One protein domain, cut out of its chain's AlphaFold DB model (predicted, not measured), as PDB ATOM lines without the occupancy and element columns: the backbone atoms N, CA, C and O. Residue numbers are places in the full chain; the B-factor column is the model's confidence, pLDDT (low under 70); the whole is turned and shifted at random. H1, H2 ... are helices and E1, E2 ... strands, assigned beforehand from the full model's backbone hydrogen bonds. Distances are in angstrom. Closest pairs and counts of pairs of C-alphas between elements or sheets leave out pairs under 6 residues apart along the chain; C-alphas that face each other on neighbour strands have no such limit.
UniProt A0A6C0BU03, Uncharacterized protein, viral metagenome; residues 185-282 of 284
ATOM      1  N   LYS A 185     -12.024 -10.175  -1.545       91.88
ATOM      2  CA  LYS A 185     -12.047  -8.768  -1.952       91.88
ATOM      3  C   LYS A 185     -12.461  -8.697  -3.418       91.88
ATOM      4  O   LYS A 185     -12.112  -9.581  -4.199       91.88
ATOM      5  N   VAL A 186     -13.219  -7.665  -3.776       93.12
ATOM      6  CA  VAL A 186     -13.592  -7.402  -5.168       93.12
ATOM      7  C   VAL A 186     -12.516  -6.540  -5.818       93.12
ATOM      8  O   VAL A 186     -12.049  -5.574  -5.214       93.12
ATOM      9  N   PHE A 187     -12.128  -6.902  -7.037       94.25
ATOM     10  CA  PHE A 187     -11.186  -6.145  -7.856       94.25
ATOM     11  C   PHE A 187     -11.775  -5.883  -9.235       94.25
ATOM     12  O   PHE A 187     -12.522  -6.706  -9.768       94.25
ATOM     13  N   ASN A 188     -11.393  -4.756  -9.820       92.75
ATOM     14  CA  ASN A 188     -11.497  -4.517 -11.250       92.75
ATOM     15  C   ASN A 188     -10.366  -5.296 -11.931       92.75
ATOM     16  O   ASN A 188      -9.205  -5.150 -11.553       92.75
ATOM     17  N   VAL A 189     -10.694  -6.159 -12.888       93.12
ATOM     18  CA  VAL A 189      -9.714  -7.037 -13.535       93.12
ATOM     19  C   VAL A 189      -9.603  -6.706 -15.012       93.12
ATOM     20  O   VAL A 189     -10.625  -6.581 -15.692       93.12
ATOM     21  N   ILE A 190      -8.362  -6.596 -15.484       90.19
ATOM     22  CA  ILE A 190      -8.001  -6.331 -16.880       90.19
ATOM     23  C   ILE A 190      -7.083  -7.455 -17.363       90.19
ATOM     24  O   ILE A 190      -6.189  -7.893 -16.635       90.19
ATOM     25  N   ALA A 191      -7.322  -7.958 -18.574       89.25
ATOM     26  CA  ALA A 191      -6.473  -8.971 -19.191       89.25
ATOM     27  C   ALA A 191      -5.274  -8.334 -19.896       89.25
ATOM     28  O   ALA A 191      -5.435  -7.404 -20.681       89.25
ATOM     29  N   GLU A 192      -4.086  -8.884 -19.653       86.69
ATOM     30  CA  GLU A 192      -2.876  -8.509 -20.380       86.69
ATOM     31  C   GLU A 192      -2.776  -9.274 -21.706       86.69
ATOM     32  O   GLU A 192      -3.429 -10.305 -21.910       86.69
ATOM     33  N   THR A 193      -1.900  -8.806 -22.595       79.44
ATOM     34  CA  THR A 193      -1.609  -9.447 -23.888       79.44
ATOM     35  C   THR A 193      -1.160 -10.901 -23.734       79.44
ATOM     36  O   THR A 193      -1.510 -11.758 -24.539       79.44
ATOM     37  N   GLN A 194      -0.411 -11.204 -22.673       78.38
ATOM     38  CA  GLN A 194       0.051 -12.559 -22.397       78.38
ATOM     39  C   GLN A 194      -1.051 -13.415 -21.751       78.38
ATOM     40  O   GLN A 194      -1.708 -12.995 -20.796       78.38
ATOM     41  N   ASN A 195      -1.200 -14.652 -22.235       79.50
ATOM     42  CA  ASN A 195      -2.158 -15.622 -21.703       79.50
ATOM     43  C   ASN A 195      -1.984 -15.849 -20.197       79.50
ATOM     44  O   ASN A 195      -0.871 -15.865 -19.673       79.50
ATOM     45  N   ASP A 196      -3.115 -16.024 -19.515       82.31
ATOM     46  CA  ASP A 196      -3.218 -16.207 -18.063       82.31
ATOM     47  C   ASP A 196      -2.613 -15.090 -17.194       82.31
ATOM     48  O   ASP A 196      -2.531 -15.230 -15.972       82.31
ATOM     49  N   ILE A 197      -2.263 -13.946 -17.790       89.38
ATOM     50  CA  ILE A 197      -1.875 -12.743 -17.057       89.38
ATOM     51  C   ILE A 197      -3.057 -11.773 -17.009       89.38
ATOM     52  O   ILE A 197      -3.643 -11.423 -18.036       89.38
ATOM     53  N   TYR A 198      -3.405 -11.370 -15.785       91.88
ATOM     54  CA  TYR A 198      -4.476 -10.424 -15.490       91.88
ATOM     55  C   TYR A 198      -4.039  -9.493 -14.359       91.88
ATOM     56  O   TYR A 198      -3.550  -9.970 -13.327       91.88
ATOM     57  N   THR A 199      -4.248  -8.195 -14.537       92.75
ATOM     58  CA  THR A 199      -3.901  -7.148 -13.571       92.75
ATOM     59  C   THR A 199      -5.133  -6.777 -12.748       92.75
ATOM     60  O   THR A 199      -6.249  -6.703 -13.272       92.75
ATOM     61  N   LEU A 200      -4.947  -6.620 -11.437       94.62
ATOM     62  CA  LEU A 200      -6.000  -6.316 -10.472       94.62
ATOM     63  C   LEU A 200      -5.911  -4.852 -10.048       94.62
ATOM     64  O   LEU A 200      -4.863  -4.414  -9.589       94.62
ATOM     65  N   PHE A 201      -7.031  -4.146 -10.088       91.81
ATOM     66  CA  PHE A 201      -7.171  -2.778  -9.595       91.81
ATOM     67  C   PHE A 201      -8.232  -2.728  -8.497       91.81
ATOM     68  O   PHE A 201      -9.208  -3.489  -8.519       91.81
ATOM     69  N   ASP A 202      -8.045  -1.865  -7.504       89.62
ATOM     70  CA  ASP A 202      -9.079  -1.621  -6.497       89.62
ATOM     71  C   ASP A 202     -10.151  -0.623  -6.978       89.62
ATOM     72  O   ASP A 202     -10.178  -0.203  -8.134       89.62
ATOM     73  N   GLU A 203     -11.087  -0.269  -6.095       86.50
ATOM     74  CA  GLU A 203     -12.167   0.680  -6.407       86.50
ATOM     75  C   GLU A 203     -11.662   2.104  -6.684       86.50
ATOM     76  O   GLU A 203     -12.382   2.897  -7.285       86.50
ATOM     77  N   THR A 204     -10.436   2.419  -6.257       86.25
ATOM     78  CA  THR A 204      -9.761   3.700  -6.501       86.25
ATOM     79  C   THR A 204      -8.826   3.659  -7.708       86.25
ATOM     80  O   THR A 204      -8.086   4.614  -7.926       86.25
ATOM     81  N   ASP A 205      -8.882   2.577  -8.492       85.06
ATOM     82  CA  ASP A 205      -8.066   2.345  -9.689       85.06
ATOM     83  C   ASP A 205      -6.558   2.211  -9.396       85.06
ATOM     84  O   ASP A 205      -5.701   2.467 -10.240       85.06
ATOM     85  N   VAL A 206      -6.211   1.790  -8.174       88.75
ATOM     86  CA  VAL A 206      -4.823   1.533  -7.774       88.75
ATOM     87  C   VAL A 206      -4.440   0.094  -8.112       88.75
ATOM     88  O   VAL A 206      -5.129  -0.853  -7.719       88.75
ATOM     89  N   ASP A 207      -3.305  -0.065  -8.797       91.50
ATOM     90  CA  ASP A 207      -2.712  -1.362  -9.137       91.50
ATOM     91  C   ASP A 207      -2.409  -2.182  -7.868       91.50
ATOM     92  O   ASP A 207      -1.631  -1.792  -6.990       91.50
ATOM     93  N   CYS A 208      -3.062  -3.338  -7.771       89.00
ATOM     94  CA  CYS A 208      -2.963  -4.311  -6.687       89.00
ATOM     95  C   CYS A 208      -2.146  -5.559  -7.078       89.00
ATOM     96  O   CYS A 208      -2.072  -6.520  -6.301       89.00
ATOM     97  N   GLY A 209      -1.525  -5.556  -8.258       92.25
ATOM     98  CA  GLY A 209      -0.684  -6.608  -8.809       92.25
ATOM     99  C   GLY A 209      -1.437  -7.641  -9.650       92.25
ATOM    100  O   GLY A 209      -2.590  -7.474 -10.035       92.25
ATOM    101  N   LEU A 210      -0.756  -8.754  -9.936       93.69
ATOM    102  CA  LEU A 210      -1.266  -9.797 -10.829       93.69
ATOM    103  C   LEU A 210      -2.146 -10.828 -10.115       93.69
ATOM    104  O   LEU A 210      -1.809 -11.322  -9.029       93.69
ATOM    105  N   ALA A 211      -3.215 -11.238 -10.795       93.69
ATOM    106  CA  ALA A 211      -4.067 -12.344 -10.389       93.69
ATOM    107  C   ALA A 211      -3.291 -13.673 -10.338       93.69
ATOM    108  O   ALA A 211      -2.374 -13.942 -11.115       93.69
ATOM    109  N   CYS A 212      -3.675 -14.536  -9.405       94.19
ATOM    110  CA  CYS A 212      -3.189 -15.902  -9.307       94.19
ATOM    111  C   CYS A 212      -4.114 -16.826 -10.093       94.19
ATOM    112  O   CYS A 212      -5.286 -16.961  -9.745       94.19
ATOM    113  N   ILE A 213      -3.568 -17.502 -11.104       92.50
ATOM    114  CA  ILE A 213      -4.266 -18.511 -11.908       92.50
ATOM    115  C   ILE A 213      -3.595 -19.869 -11.649       92.50
ATOM    116  O   ILE A 213      -2.722 -20.288 -12.405       92.50
ATOM    117  N   PRO A 214      -3.887 -20.538 -10.515       88.00
ATOM    118  CA  PRO A 214      -3.145 -21.732 -10.114       88.00
ATOM    119  C   PRO A 214      -3.648 -23.018 -10.774       88.00
ATOM    120  O   PRO A 214      -2.987 -24.049 -10.665       88.00
ATOM    121  N   THR A 215      -4.834 -22.994 -11.386       87.69
ATOM    122  CA  THR A 215      -5.474 -24.176 -11.964       87.69
ATOM    123  C   THR A 215      -6.033 -23.882 -13.346       87.69
ATOM    124  O   THR A 215      -6.415 -22.755 -13.664       87.69
ATOM    125  N   TYR A 216      -6.138 -24.943 -14.141       84.44
ATOM    126  CA  TYR A 216      -6.737 -24.910 -15.468       84.44
ATOM    127  C   TYR A 216      -8.192 -24.419 -15.459       84.44
ATOM    128  O   TYR A 216      -8.585 -23.655 -16.329       84.44
ATOM    129  N   GLU A 217      -8.978 -24.770 -14.436       86.62
ATOM    130  CA  GLU A 217     -10.368 -24.304 -14.313       86.62
ATOM    131  C   GLU A 217     -10.470 -22.779 -14.168       86.62
ATOM    132  O   GLU A 217     -11.326 -22.142 -14.781       86.62
ATOM    133  N   VAL A 218      -9.558 -22.168 -13.400       88.62
ATOM    134  CA  VAL A 218      -9.506 -20.704 -13.261       88.62
ATOM    135  C   VAL A 218      -9.057 -20.069 -14.577       88.62
ATOM    136  O   VAL A 218      -9.633 -19.063 -14.987       88.62
ATOM    137  N   SER A 219      -8.086 -20.675 -15.271       88.06
ATOM    138  CA  SER A 219      -7.657 -20.237 -16.607       88.06
ATOM    139  C   SER A 219      -8.819 -20.272 -17.606       88.06
ATOM    140  O   SER A 219      -9.099 -19.264 -18.248       88.06
ATOM    141  N   LYS A 220      -9.584 -21.371 -17.667       84.81
ATOM    142  CA  LYS A 220     -10.780 -21.501 -18.517       84.81
ATOM    143  C   LYS A 220     -11.823 -20.428 -18.243       84.81
ATOM    144  O   LYS A 220     -12.298 -19.799 -19.185       84.81
ATOM    145  N   MET A 221     -12.166 -20.207 -16.972       89.56
ATOM    146  CA  MET A 221     -13.130 -19.175 -16.581       89.56
ATOM    147  C   MET A 221     -12.658 -17.792 -17.033       89.56
ATOM    148  O   MET A 221     -13.413 -17.052 -17.657       89.56
ATOM    149  N   MET A 222     -11.410 -17.441 -16.728       88.69
ATOM    150  CA  MET A 222     -10.880 -16.122 -17.049       88.69
ATOM    151  C   MET A 222     -10.730 -15.924 -18.560       88.69
ATOM    152  O   MET A 222     -11.091 -14.872 -19.082       88.69
ATOM    153  N   ASN A 223     -10.300 -16.953 -19.287       85.44
ATOM    154  CA  ASN A 223     -10.258 -16.905 -20.738       85.44
ATOM    155  C   ASN A 223     -11.664 -16.739 -21.311       85.44
ATOM    156  O   ASN A 223     -11.848 -15.841 -22.105       85.44
ATOM    157  N   ALA A 224     -12.681 -17.473 -20.851       83.00
ATOM    158  CA  ALA A 224     -14.057 -17.276 -21.320       83.00
ATOM    159  C   ALA A 224     -14.605 -15.852 -21.072       83.00
ATOM    160  O   ALA A 224     -15.487 -15.395 -21.798       83.00
ATOM    161  N   LEU A 225     -14.095 -15.150 -20.054       84.75
ATOM    162  CA  LEU A 225     -14.495 -13.781 -19.722       84.75
ATOM    163  C   LEU A 225     -13.777 -12.711 -20.560       84.75
ATOM    164  O   LEU A 225     -14.397 -11.709 -20.916       84.75
ATOM    165  N   PHE A 226     -12.491 -12.905 -20.870       83.38
ATOM    166  CA  PHE A 226     -11.640 -11.872 -21.481       83.38
ATOM    167  C   PHE A 226     -11.139 -12.208 -22.895       83.38
ATOM    168  O   PHE A 226     -10.830 -11.303 -23.675       83.38
ATOM    169  N   ARG A 227     -11.057 -13.490 -23.252       77.94
ATOM    170  CA  ARG A 227     -10.407 -13.994 -24.467       77.94
ATOM    171  C   ARG A 227     -11.317 -14.930 -25.275       77.94
ATOM    172  O   ARG A 227     -12.224 -15.568 -24.750       77.94
ATOM    173  N   ASN A 228     -11.052 -15.057 -26.569       71.69
ATOM    174  CA  ASN A 228     -11.688 -16.061 -27.421       71.69
ATOM    175  C   ASN A 228     -10.634 -17.081 -27.863       71.69
ATOM    176  O   ASN A 228      -9.967 -16.882 -28.868       71.69
ATOM    177  N   ILE A 229     -10.465 -18.141 -27.071       67.81
ATOM    178  CA  ILE A 229      -9.480 -19.210 -27.299       67.81
ATOM    179  C   ILE A 229     -10.256 -20.472 -27.699       67.81
ATOM    180  O   ILE A 229     -11.040 -20.984 -26.887       67.81
ATOM    181  N   LYS A 230     -10.097 -20.932 -28.948       64.50
ATOM    182  CA  LYS A 230     -10.851 -22.060 -29.540       64.50
ATOM    183  C   LYS A 230     -10.558 -23.371 -28.784       64.50
ATOM    184  O   LYS A 230     -11.470 -24.130 -28.457       64.50
ATOM    185  N   GLU A 231      -9.318 -23.535 -28.346       62.78
ATOM    186  CA  GLU A 231      -8.735 -24.681 -27.641       62.78
ATOM    187  C   GLU A 231      -9.321 -24.896 -26.240       62.78
ATOM    188  O   GLU A 231      -9.364 -26.011 -25.719       62.78
ATOM    189  N   ASN A 232      -9.838 -23.833 -25.616       63.00
ATOM    190  CA  ASN A 232     -10.546 -23.959 -24.342       63.00
ATOM    191  C   ASN A 232     -11.912 -24.644 -24.496       63.00
ATOM    192  O   ASN A 232     -12.451 -25.138 -23.499       63.00
ATOM    193  N   ARG A 233     -12.475 -24.667 -25.715       63.41
ATOM    194  CA  ARG A 233     -13.735 -25.350 -26.048       63.41
ATOM    195  C   ARG A 233     -13.491 -26.781 -26.514       63.41
ATOM    196  O   ARG A 233     -14.233 -27.664 -26.095       63.41
ATOM    197  N   ASN A 234     -12.460 -26.999 -27.328       69.06
ATOM    198  CA  ASN A 234     -12.060 -28.321 -27.792       69.06
ATOM    199  C   ASN A 234     -10.534 -28.413 -27.912       69.06
ATOM    200  O   ASN A 234      -9.932 -27.633 -28.641       69.06
ATOM    201  N   LEU A 235      -9.916 -29.367 -27.210       65.88
ATOM    202  CA  LEU A 235      -8.460 -29.540 -27.219       65.88
ATOM    203  C   LEU A 235      -7.951 -29.996 -28.597       65.88
ATOM    204  O   LEU A 235      -6.848 -29.629 -28.987       65.88
ATOM    205  N   ASP A 236      -8.781 -30.727 -29.346       65.06
ATOM    206  CA  ASP A 236      -8.444 -31.264 -30.670       65.06
ATOM    207  C   ASP A 236      -8.368 -30.168 -31.751       65.06
ATOM    208  O   ASP A 236      -7.790 -30.383 -32.812       65.06
ATOM    209  N   SER A 237      -8.872 -28.961 -31.466       67.50
ATOM    210  CA  SER A 237      -8.746 -27.808 -32.369       67.50
ATOM    211  C   SER A 237      -7.303 -27.317 -32.536       67.50
ATOM    212  O   SER A 237      -7.045 -26.506 -33.413       67.50
ATOM    213  N   LEU A 238      -6.354 -27.824 -31.737       64.19
ATOM    214  CA  LEU A 238      -4.916 -27.609 -31.937       64.19
ATOM    215  C   LEU A 238      -4.365 -28.293 -33.203       64.19
ATOM    216  O   LEU A 238      -3.274 -27.945 -33.648       64.19
ATOM    217  N   GLU A 239      -5.072 -29.293 -33.744       64.88
ATOM    218  CA  GLU A 239      -4.662 -30.052 -34.939       64.88
ATOM    219  C   GLU A 239      -5.396 -29.602 -36.215       64.88
ATOM    220  O   GLU A 239      -5.096 -30.081 -37.312       64.88
ATOM    221  N   GLU A 240      -6.359 -28.690 -36.083       70.50
ATOM    222  CA  GLU A 240      -7.085 -28.101 -37.205       70.50
ATOM    223  C   GLU A 240      -6.208 -27.020 -37.858       70.50
ATOM    224  O   GLU A 240      -5.536 -26.254 -37.174       70.50
ATOM    225  N   SER A 241      -6.162 -26.971 -39.193       69.44
ATOM    226  CA  SER A 241      -5.432 -25.908 -39.890       69.44
ATOM    227  C   SER A 241      -6.097 -24.560 -39.622       69.44
ATOM    228  O   SER A 241      -7.303 -24.438 -39.859       69.44
ATOM    229  N   ASP A 242      -5.312 -23.570 -39.197       73.69
ATOM    230  CA  ASP A 242      -5.766 -22.185 -39.044       73.69
ATOM    231  C   ASP A 242      -6.463 -21.696 -40.326       73.69
ATOM    232  O   ASP A 242      -6.059 -22.032 -41.445       73.69
ATOM    233  N   ASP A 243      -7.525 -20.909 -40.165       71.88
ATOM    234  CA  ASP A 243      -8.161 -20.225 -41.289       71.88
ATOM    235  C   ASP A 243      -7.269 -19.065 -41.790       71.88
ATOM    236  O   ASP A 243      -6.421 -18.548 -41.060       71.88
ATOM    237  N   GLU A 244      -7.410 -18.681 -43.067       67.06
ATOM    238  CA  GLU A 244      -6.563 -17.655 -43.712       67.06
ATOM    239  C   GLU A 244      -6.547 -16.332 -42.914       67.06
ATOM    240  O   GLU A 244      -5.496 -15.715 -42.742       67.06
ATOM    241  N   ASP A 245      -7.688 -15.945 -42.330       67.38
ATOM    242  CA  ASP A 245      -7.828 -14.724 -41.526       67.38
ATOM    243  C   ASP A 245      -7.038 -14.793 -40.196       67.38
ATOM    244  O   ASP A 245      -6.466 -13.795 -39.739       67.38
ATOM    245  N   GLU A 246      -6.981 -15.962 -39.549       65.56
ATOM    246  CA  GLU A 246      -6.212 -16.197 -38.319       65.56
ATOM    247  C   GLU A 246      -4.701 -16.286 -38.574       65.56
ATOM    248  O   GLU A 246      -3.908 -15.878 -37.708       65.56
ATOM    249  N   PHE A 247      -4.311 -16.752 -39.766       67.75
ATOM    250  CA  PHE A 247      -2.924 -16.786 -40.227       67.75
ATOM    251  C   PHE A 247      -2.388 -15.386 -40.567       67.75
ATOM    252  O   PHE A 247      -1.247 -15.060 -40.233       67.75
ATOM    253  N   GLU A 248      -3.207 -14.522 -41.176       66.38
ATOM    254  CA  GLU A 248      -2.816 -13.147 -41.522       66.38
ATOM    255  C   GLU A 248      -2.720 -12.213 -40.299       66.38
ATOM    256  O   GLU A 248      -1.969 -11.228 -40.306       66.38
ATOM    257  N   ASN A 249      -3.434 -12.515 -39.209       71.06
ATOM    258  CA  ASN A 249      -3.431 -11.682 -38.009       71.06
ATOM    259  C   ASN A 249      -2.210 -11.943 -37.103       71.06
ATOM    260  O   ASN A 249      -2.188 -12.859 -36.277       71.06
ATOM    261  N   VAL A 250      -1.207 -11.064 -37.203       70.81
ATOM    262  CA  VAL A 250       0.031 -11.085 -36.393       70.81
ATOM    263  C   VAL A 250      -0.055 -10.295 -35.080       70.81
ATOM    264  O   VAL A 250       0.957 -10.114 -34.396       70.81
ATOM    265  N   SER A 251      -1.231  -9.776 -34.718       69.56
ATOM    266  CA  SER A 251      -1.375  -8.947 -33.521       69.56
ATOM    267  C   SER A 251      -1.176  -9.777 -32.252       69.56
ATOM    268  O   SER A 251      -1.785 -10.834 -32.083       69.56
ATOM    269  N   LEU A 252      -0.359  -9.280 -31.316       60.62
ATOM    270  CA  LEU A 252      -0.062  -9.976 -30.052       60.62
ATOM    271  C   LEU A 252      -1.311 -10.182 -29.174       60.62
ATOM    272  O   LEU A 252      -1.337 -11.038 -28.299       60.62
ATOM    273  N   ASP A 253      -2.346  -9.389 -29.416       62.09
ATOM    274  CA  ASP A 253      -3.619  -9.322 -28.708       62.09
ATOM    275  C   ASP A 253      -4.787  -9.943 -29.485       62.09
ATOM    276  O   ASP A 253      -5.932  -9.771 -29.075       62.09
ATOM    277  N   LYS A 254      -4.535 -10.668 -30.585       69.12
ATOM    278  CA  LYS A 254      -5.586 -11.199 -31.476       69.12
ATOM    279  C   LYS A 254      -6.670 -12.033 -30.778       69.12
ATOM    280  O   LYS A 254      -7.788 -12.128 -31.270       69.12
ATOM    281  N   PHE A 255      -6.356 -12.596 -29.613       66.12
ATOM    282  CA  PHE A 255      -7.273 -13.407 -28.813       66.12
ATOM    283  C   PHE A 255      -7.992 -12.637 -27.694       66.12
ATOM    284  O   PHE A 255      -8.812 -13.231 -26.993       66.12
ATOM    285  N   ILE A 256      -7.712 -11.346 -27.490       67.25
ATOM    286  CA  ILE A 256      -8.412 -10.499 -26.512       67.25
ATOM    287  C   ILE A 256      -9.700  -9.977 -27.146       67.25
ATOM    288  O   ILE A 256      -9.676  -9.328 -28.185       67.25
ATOM    289  N   THR A 257     -10.836 -10.240 -26.497       66.25
ATOM    290  CA  THR A 257     -12.155  -9.899 -27.065       66.25
ATOM    291  C   THR A 257     -12.389  -8.384 -27.090       66.25
ATOM    292  O   THR A 257     -12.981  -7.866 -28.028       66.25
ATOM    293  N   ASP A 258     -11.933  -7.674 -26.052       68.00
ATOM    294  CA  ASP A 258     -11.993  -6.212 -25.946       68.00
ATOM    295  C   ASP A 258     -10.885  -5.721 -24.999       68.00
ATOM    296  O   ASP A 258     -10.819  -6.129 -23.837       68.00
ATOM    297  N   LYS A 259     -10.005  -4.849 -25.506       63.47
ATOM    298  CA  LYS A 259      -8.841  -4.300 -24.782       63.47
ATOM    299  C   LYS A 259      -9.218  -3.409 -23.604       63.47
ATOM    300  O   LYS A 259      -8.421  -3.238 -22.691       63.47
ATOM    301  N   SER A 260     -10.405  -2.812 -23.650       67.12
ATOM    302  CA  SER A 260     -10.904  -1.894 -22.624       67.12
ATOM    303  C   SER A 260     -11.813  -2.577 -21.604       67.12
ATOM    304  O   SER A 260     -12.343  -1.930 -20.700       67.12
ATOM    305  N   ARG A 261     -12.000  -3.896 -21.731       78.44
ATOM    306  CA  ARG A 261     -12.945  -4.644 -20.913       78.44
ATOM    307  C   ARG A 261     -12.438  -4.793 -19.484       78.44
ATOM    308  O   ARG A 261     -11.529  -5.572 -19.208       78.44
ATOM    309  N   VAL A 262     -13.100  -4.095 -18.569       86.12
ATOM    310  CA  VAL A 262     -12.913  -4.229 -17.121       86.12
ATOM    311  C   VAL A 262     -14.039  -5.089 -16.554       86.12
ATOM    312  O   VAL A 262     -15.215  -4.780 -16.748       86.12
ATOM    313  N   ILE A 263     -13.702  -6.161 -15.836       89.00
ATOM    314  CA  ILE A 263     -14.694  -7.016 -15.162       89.00
ATOM    315  C   ILE A 263     -14.442  -6.992 -13.660       89.00
ATOM    316  O   ILE A 263     -13.326  -7.233 -13.205       89.00
ATOM    317  N   LYS A 264     -15.496  -6.736 -12.879       93.12
ATOM    318  CA  LYS A 264     -15.445  -6.856 -11.420       93.12
ATOM    319  C   LYS A 264     -15.487  -8.322 -11.019       93.12
ATOM    320  O   LYS A 264     -16.449  -9.026 -11.322       93.12
ATOM    321  N   MET A 265     -14.459  -8.768 -10.312       93.44
ATOM    322  CA  MET A 265     -14.316 -10.151  -9.868       93.44
ATOM    323  C   MET A 265     -14.210 -10.207  -8.352       93.44
ATOM    324  O   MET A 265     -13.446  -9.457  -7.747       93.44
ATOM    325  N   GLU A 266     -14.942 -11.134  -7.739       93.94
ATOM    326  CA  GLU A 266     -14.672 -11.541  -6.365       93.94
ATOM    327  C   GLU A 266     -13.433 -12.442  -6.366       93.94
ATOM    328  O   GLU A 266     -13.399 -13.466  -7.058       93.94
ATOM    329  N   CYS A 267     -12.418 -12.059  -5.595       93.94
ATOM    330  CA  CYS A 267     -11.155 -12.776  -5.488       93.94
ATOM    331  C   CYS A 267     -10.916 -13.264  -4.057       93.94
ATOM    332  O   CYS A 267     -11.191 -12.547  -3.098       93.94
ATOM    333  N   GLU A 268     -10.324 -14.449  -3.914       93.50
ATOM    334  CA  GLU A 268      -9.882 -15.017  -2.636       93.50
ATOM    335  C   GLU A 268      -8.363 -14.914  -2.503       93.50
ATOM    336  O   GLU A 268      -7.608 -15.224  -3.430       93.50
ATOM    337  N   TYR A 269      -7.891 -14.475  -1.339       92.81
ATOM    338  CA  TYR A 269      -6.462 -14.424  -1.059       92.81
ATOM    339  C   TYR A 269      -5.905 -15.833  -0.860       92.81
ATOM    340  O   TYR A 269      -6.360 -16.563   0.020       92.81
ATOM    341  N   VAL A 270      -4.871 -16.193  -1.623       88.19
ATOM    342  CA  VAL A 270      -4.186 -17.486  -1.534       88.19
ATOM    343  C   VAL A 270      -2.871 -17.313  -0.762       88.19
ATOM    344  O   VAL A 270      -1.866 -16.888  -1.346       88.19
ATOM    345  N   PRO A 271      -2.802 -17.687   0.536       83.12
ATOM    346  CA  PRO A 271      -1.633 -17.399   1.374       83.12
ATOM    347  C   PRO A 271      -0.355 -18.086   0.888       83.12
ATOM    348  O   PRO A 271       0.736 -17.540   1.038       83.12
ATOM    349  N   LYS A 272      -0.493 -19.265   0.261       84.00
ATOM    350  CA  LYS A 272       0.621 -20.041  -0.305       84.00
ATOM    351  C   LYS A 272       1.413 -19.240  -1.343       84.00
ATOM    352  O   LYS A 272       2.634 -19.342  -1.376       84.00
ATOM    353  N   PHE A 273       0.720 -18.456  -2.168       85.94
ATOM    354  CA  PHE A 273       1.327 -17.670  -3.244       85.94
ATOM    355  C   PHE A 273       1.409 -16.178  -2.918       85.94
ATOM    356  O   PHE A 273       2.032 -15.435  -3.670       85.94
ATOM    357  N   LYS A 274       0.802 -15.743  -1.803       87.50
ATOM    358  CA  LYS A 274       0.646 -14.337  -1.406       87.50
ATOM    359  C   LYS A 274      -0.013 -13.476  -2.496       87.50
ATOM    360  O   LYS A 274       0.350 -12.318  -2.669       87.50
ATOM    361  N   LYS A 275      -0.968 -14.052  -3.231       92.12
ATOM    362  CA  LYS A 275      -1.667 -13.429  -4.367       92.12
ATOM    363  C   LYS A 275      -3.174 -13.664  -4.283       92.12
ATOM    364  O   LYS A 275      -3.623 -14.537  -3.542       92.12
ATOM    365  N   TRP A 276      -3.936 -12.906  -5.061       94.50
ATOM    366  CA  TRP A 276      -5.395 -12.995  -5.142       94.50
ATOM    367  C   TRP A 276      -5.827 -13.856  -6.326       94.50
ATOM    368  O   TRP A 276      -5.377 -13.621  -7.443       94.50
ATOM    369  N   GLN A 277      -6.686 -14.844  -6.092       94.56
ATOM    370  CA  GLN A 277      -7.239 -15.717  -7.128       94.56
ATOM    371  C   GLN A 277      -8.679 -15.297  -7.457       94.56
ATOM    372  O   GLN A 277      -9.501 -15.259  -6.538       94.56
ATOM    373  N   PRO A 278      -9.023 -15.045  -8.731       95.00
ATOM    374  CA  PRO A 278     -10.402 -14.798  -9.145       95.00
ATOM    375  C   PRO A 278     -11.296 -16.026  -8.917       95.00
ATOM    376  O   PRO A 278     -10.908 -17.148  -9.246       95.00
ATOM    377  N   ILE A 279     -12.497 -15.811  -8.372       93.81
ATOM    378  CA  ILE A 279     -13.486 -16.872  -8.109       93.81
ATOM    379  C   ILE A 279     -14.684 -16.768  -9.041       93.81
ATOM    380  O   ILE A 279     -15.085 -17.771  -9.622       93.81
ATOM    381  N   LYS A 280     -15.297 -15.585  -9.132       93.00
ATOM    382  CA  LYS A 280     -16.499 -15.370  -9.943       93.00
ATOM    383  C   LYS A 280     -16.684 -13.893 -10.303       93.00
ATOM    384  O   LYS A 280     -16.257 -13.032  -9.527       93.00
ATOM    385  N   PRO A 281     -17.342 -13.597 -11.435       90.50
ATOM    386  CA  PRO A 281     -17.749 -12.240 -11.765       90.50
ATOM    387  C   PRO A 281     -18.841 -11.747 -10.812       90.50
ATOM    388  O   PRO A 281     -19.695 -12.514 -10.360       90.50
ATOM    389  N   VAL A 282     -18.806 -10.452 -10.514       89.12
ATOM    390  CA  VAL A 282     -19.838  -9.749  -9.749       89.12
ATOM    391  C   VAL A 282     -20.734  -9.023 -10.749       89.12
ATOM    392  O   VAL A 282     -20.313  -8.038 -11.352       89.12
TER     393      VAL A 282
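What this domain is: This is residues 185 to 282 of the 284 residues of an uncharacterized protein of viral metagenome (UniProt A0A6C0BU03). A strongly twisted sheet of five antiparallel strands folds back on itself, with E3 and E2 facing E4 and E5 and E1 as the hinge, and the helix H1 packs on it. From H1 a long loop of chain with two short helices, H2 and H3, reaches away from this body and returns to E4; residues 240 to 245 stick out at its far end. The 98 printed residues hold five named strands and three named helices, in the order E1 E2 E3 H1 H2 H3 E4 E5, and the sheet's order is E3 E2 E1 E4 E5. The class is mixed, helices and strands; the whole is only just compact, close to loose, with a radius of gyration of the C-alphas of 14.7 A, and it is elongated, spanning 42 by 25 by 21 A.

How they stand to each other: E1, residues 185 to 191, and E2, residues 198 to 201, form a hairpin, with N 190 and O 199 3.1 A apart. E2 and E3, residues 207 to 210, form another, with N 208 and O 200 2.8 A apart; E1 E2 E3 is a meander, each strand the antiparallel neighbour of the one before. On the other side of E1 is E4, residues 263 to 270, with N 187 and O 265 3.0 A apart. E4 bends by 52 degrees at residue 266 and forms a hairpin with E5, residues 275 to 281, where N 268 and O 277 are 2.9 A apart. The closest C-alphas of the edge strands E3 and E5 are those of Leu 210 and Lys 275, 7.4 A apart. H1, residues 216 to 226, is on the sheet at a height of 8.9 A, over E5 and, only just, with 3 C-alphas, over E1; it runs slantwise to the strands, at 52 degrees to E5 on the local plane. The closest C-alphas of H1 and E5 are those of Val 218 and Pro 278, 7.3 A apart. H2, residues 235 to 238, and H3, residues 244 to 248, are not on the sheet, and each helix touches no other helix. Each O i to N i+4 pair in H1 and H3 is within hydrogen-bond range; H2 is too short for such a pair.

Where its parts are: E1 begins with C-alpha 185 at (-12.047, -8.768, -1.952) and is 18.1 A long. H1 is 15.2 A long, E4 20.1 A and E5 17.7 A. H3 begins with C-alpha 244 at (-6.563, -17.655, -43.712), and E5 ends with C-alpha 281 at (-17.749, -12.240, -11.765).

The domain as a whole: The two C-alphas farthest apart, those of Glu 244 and Pro 271, are 45.4 A apart. The printed part has no cut. The link from H3 to E4, residues 249 to 262, is long. The mean pLDDT of the printed part is 81.5; 27 residues are under 70, among them 229 to 239 and 251 to 260.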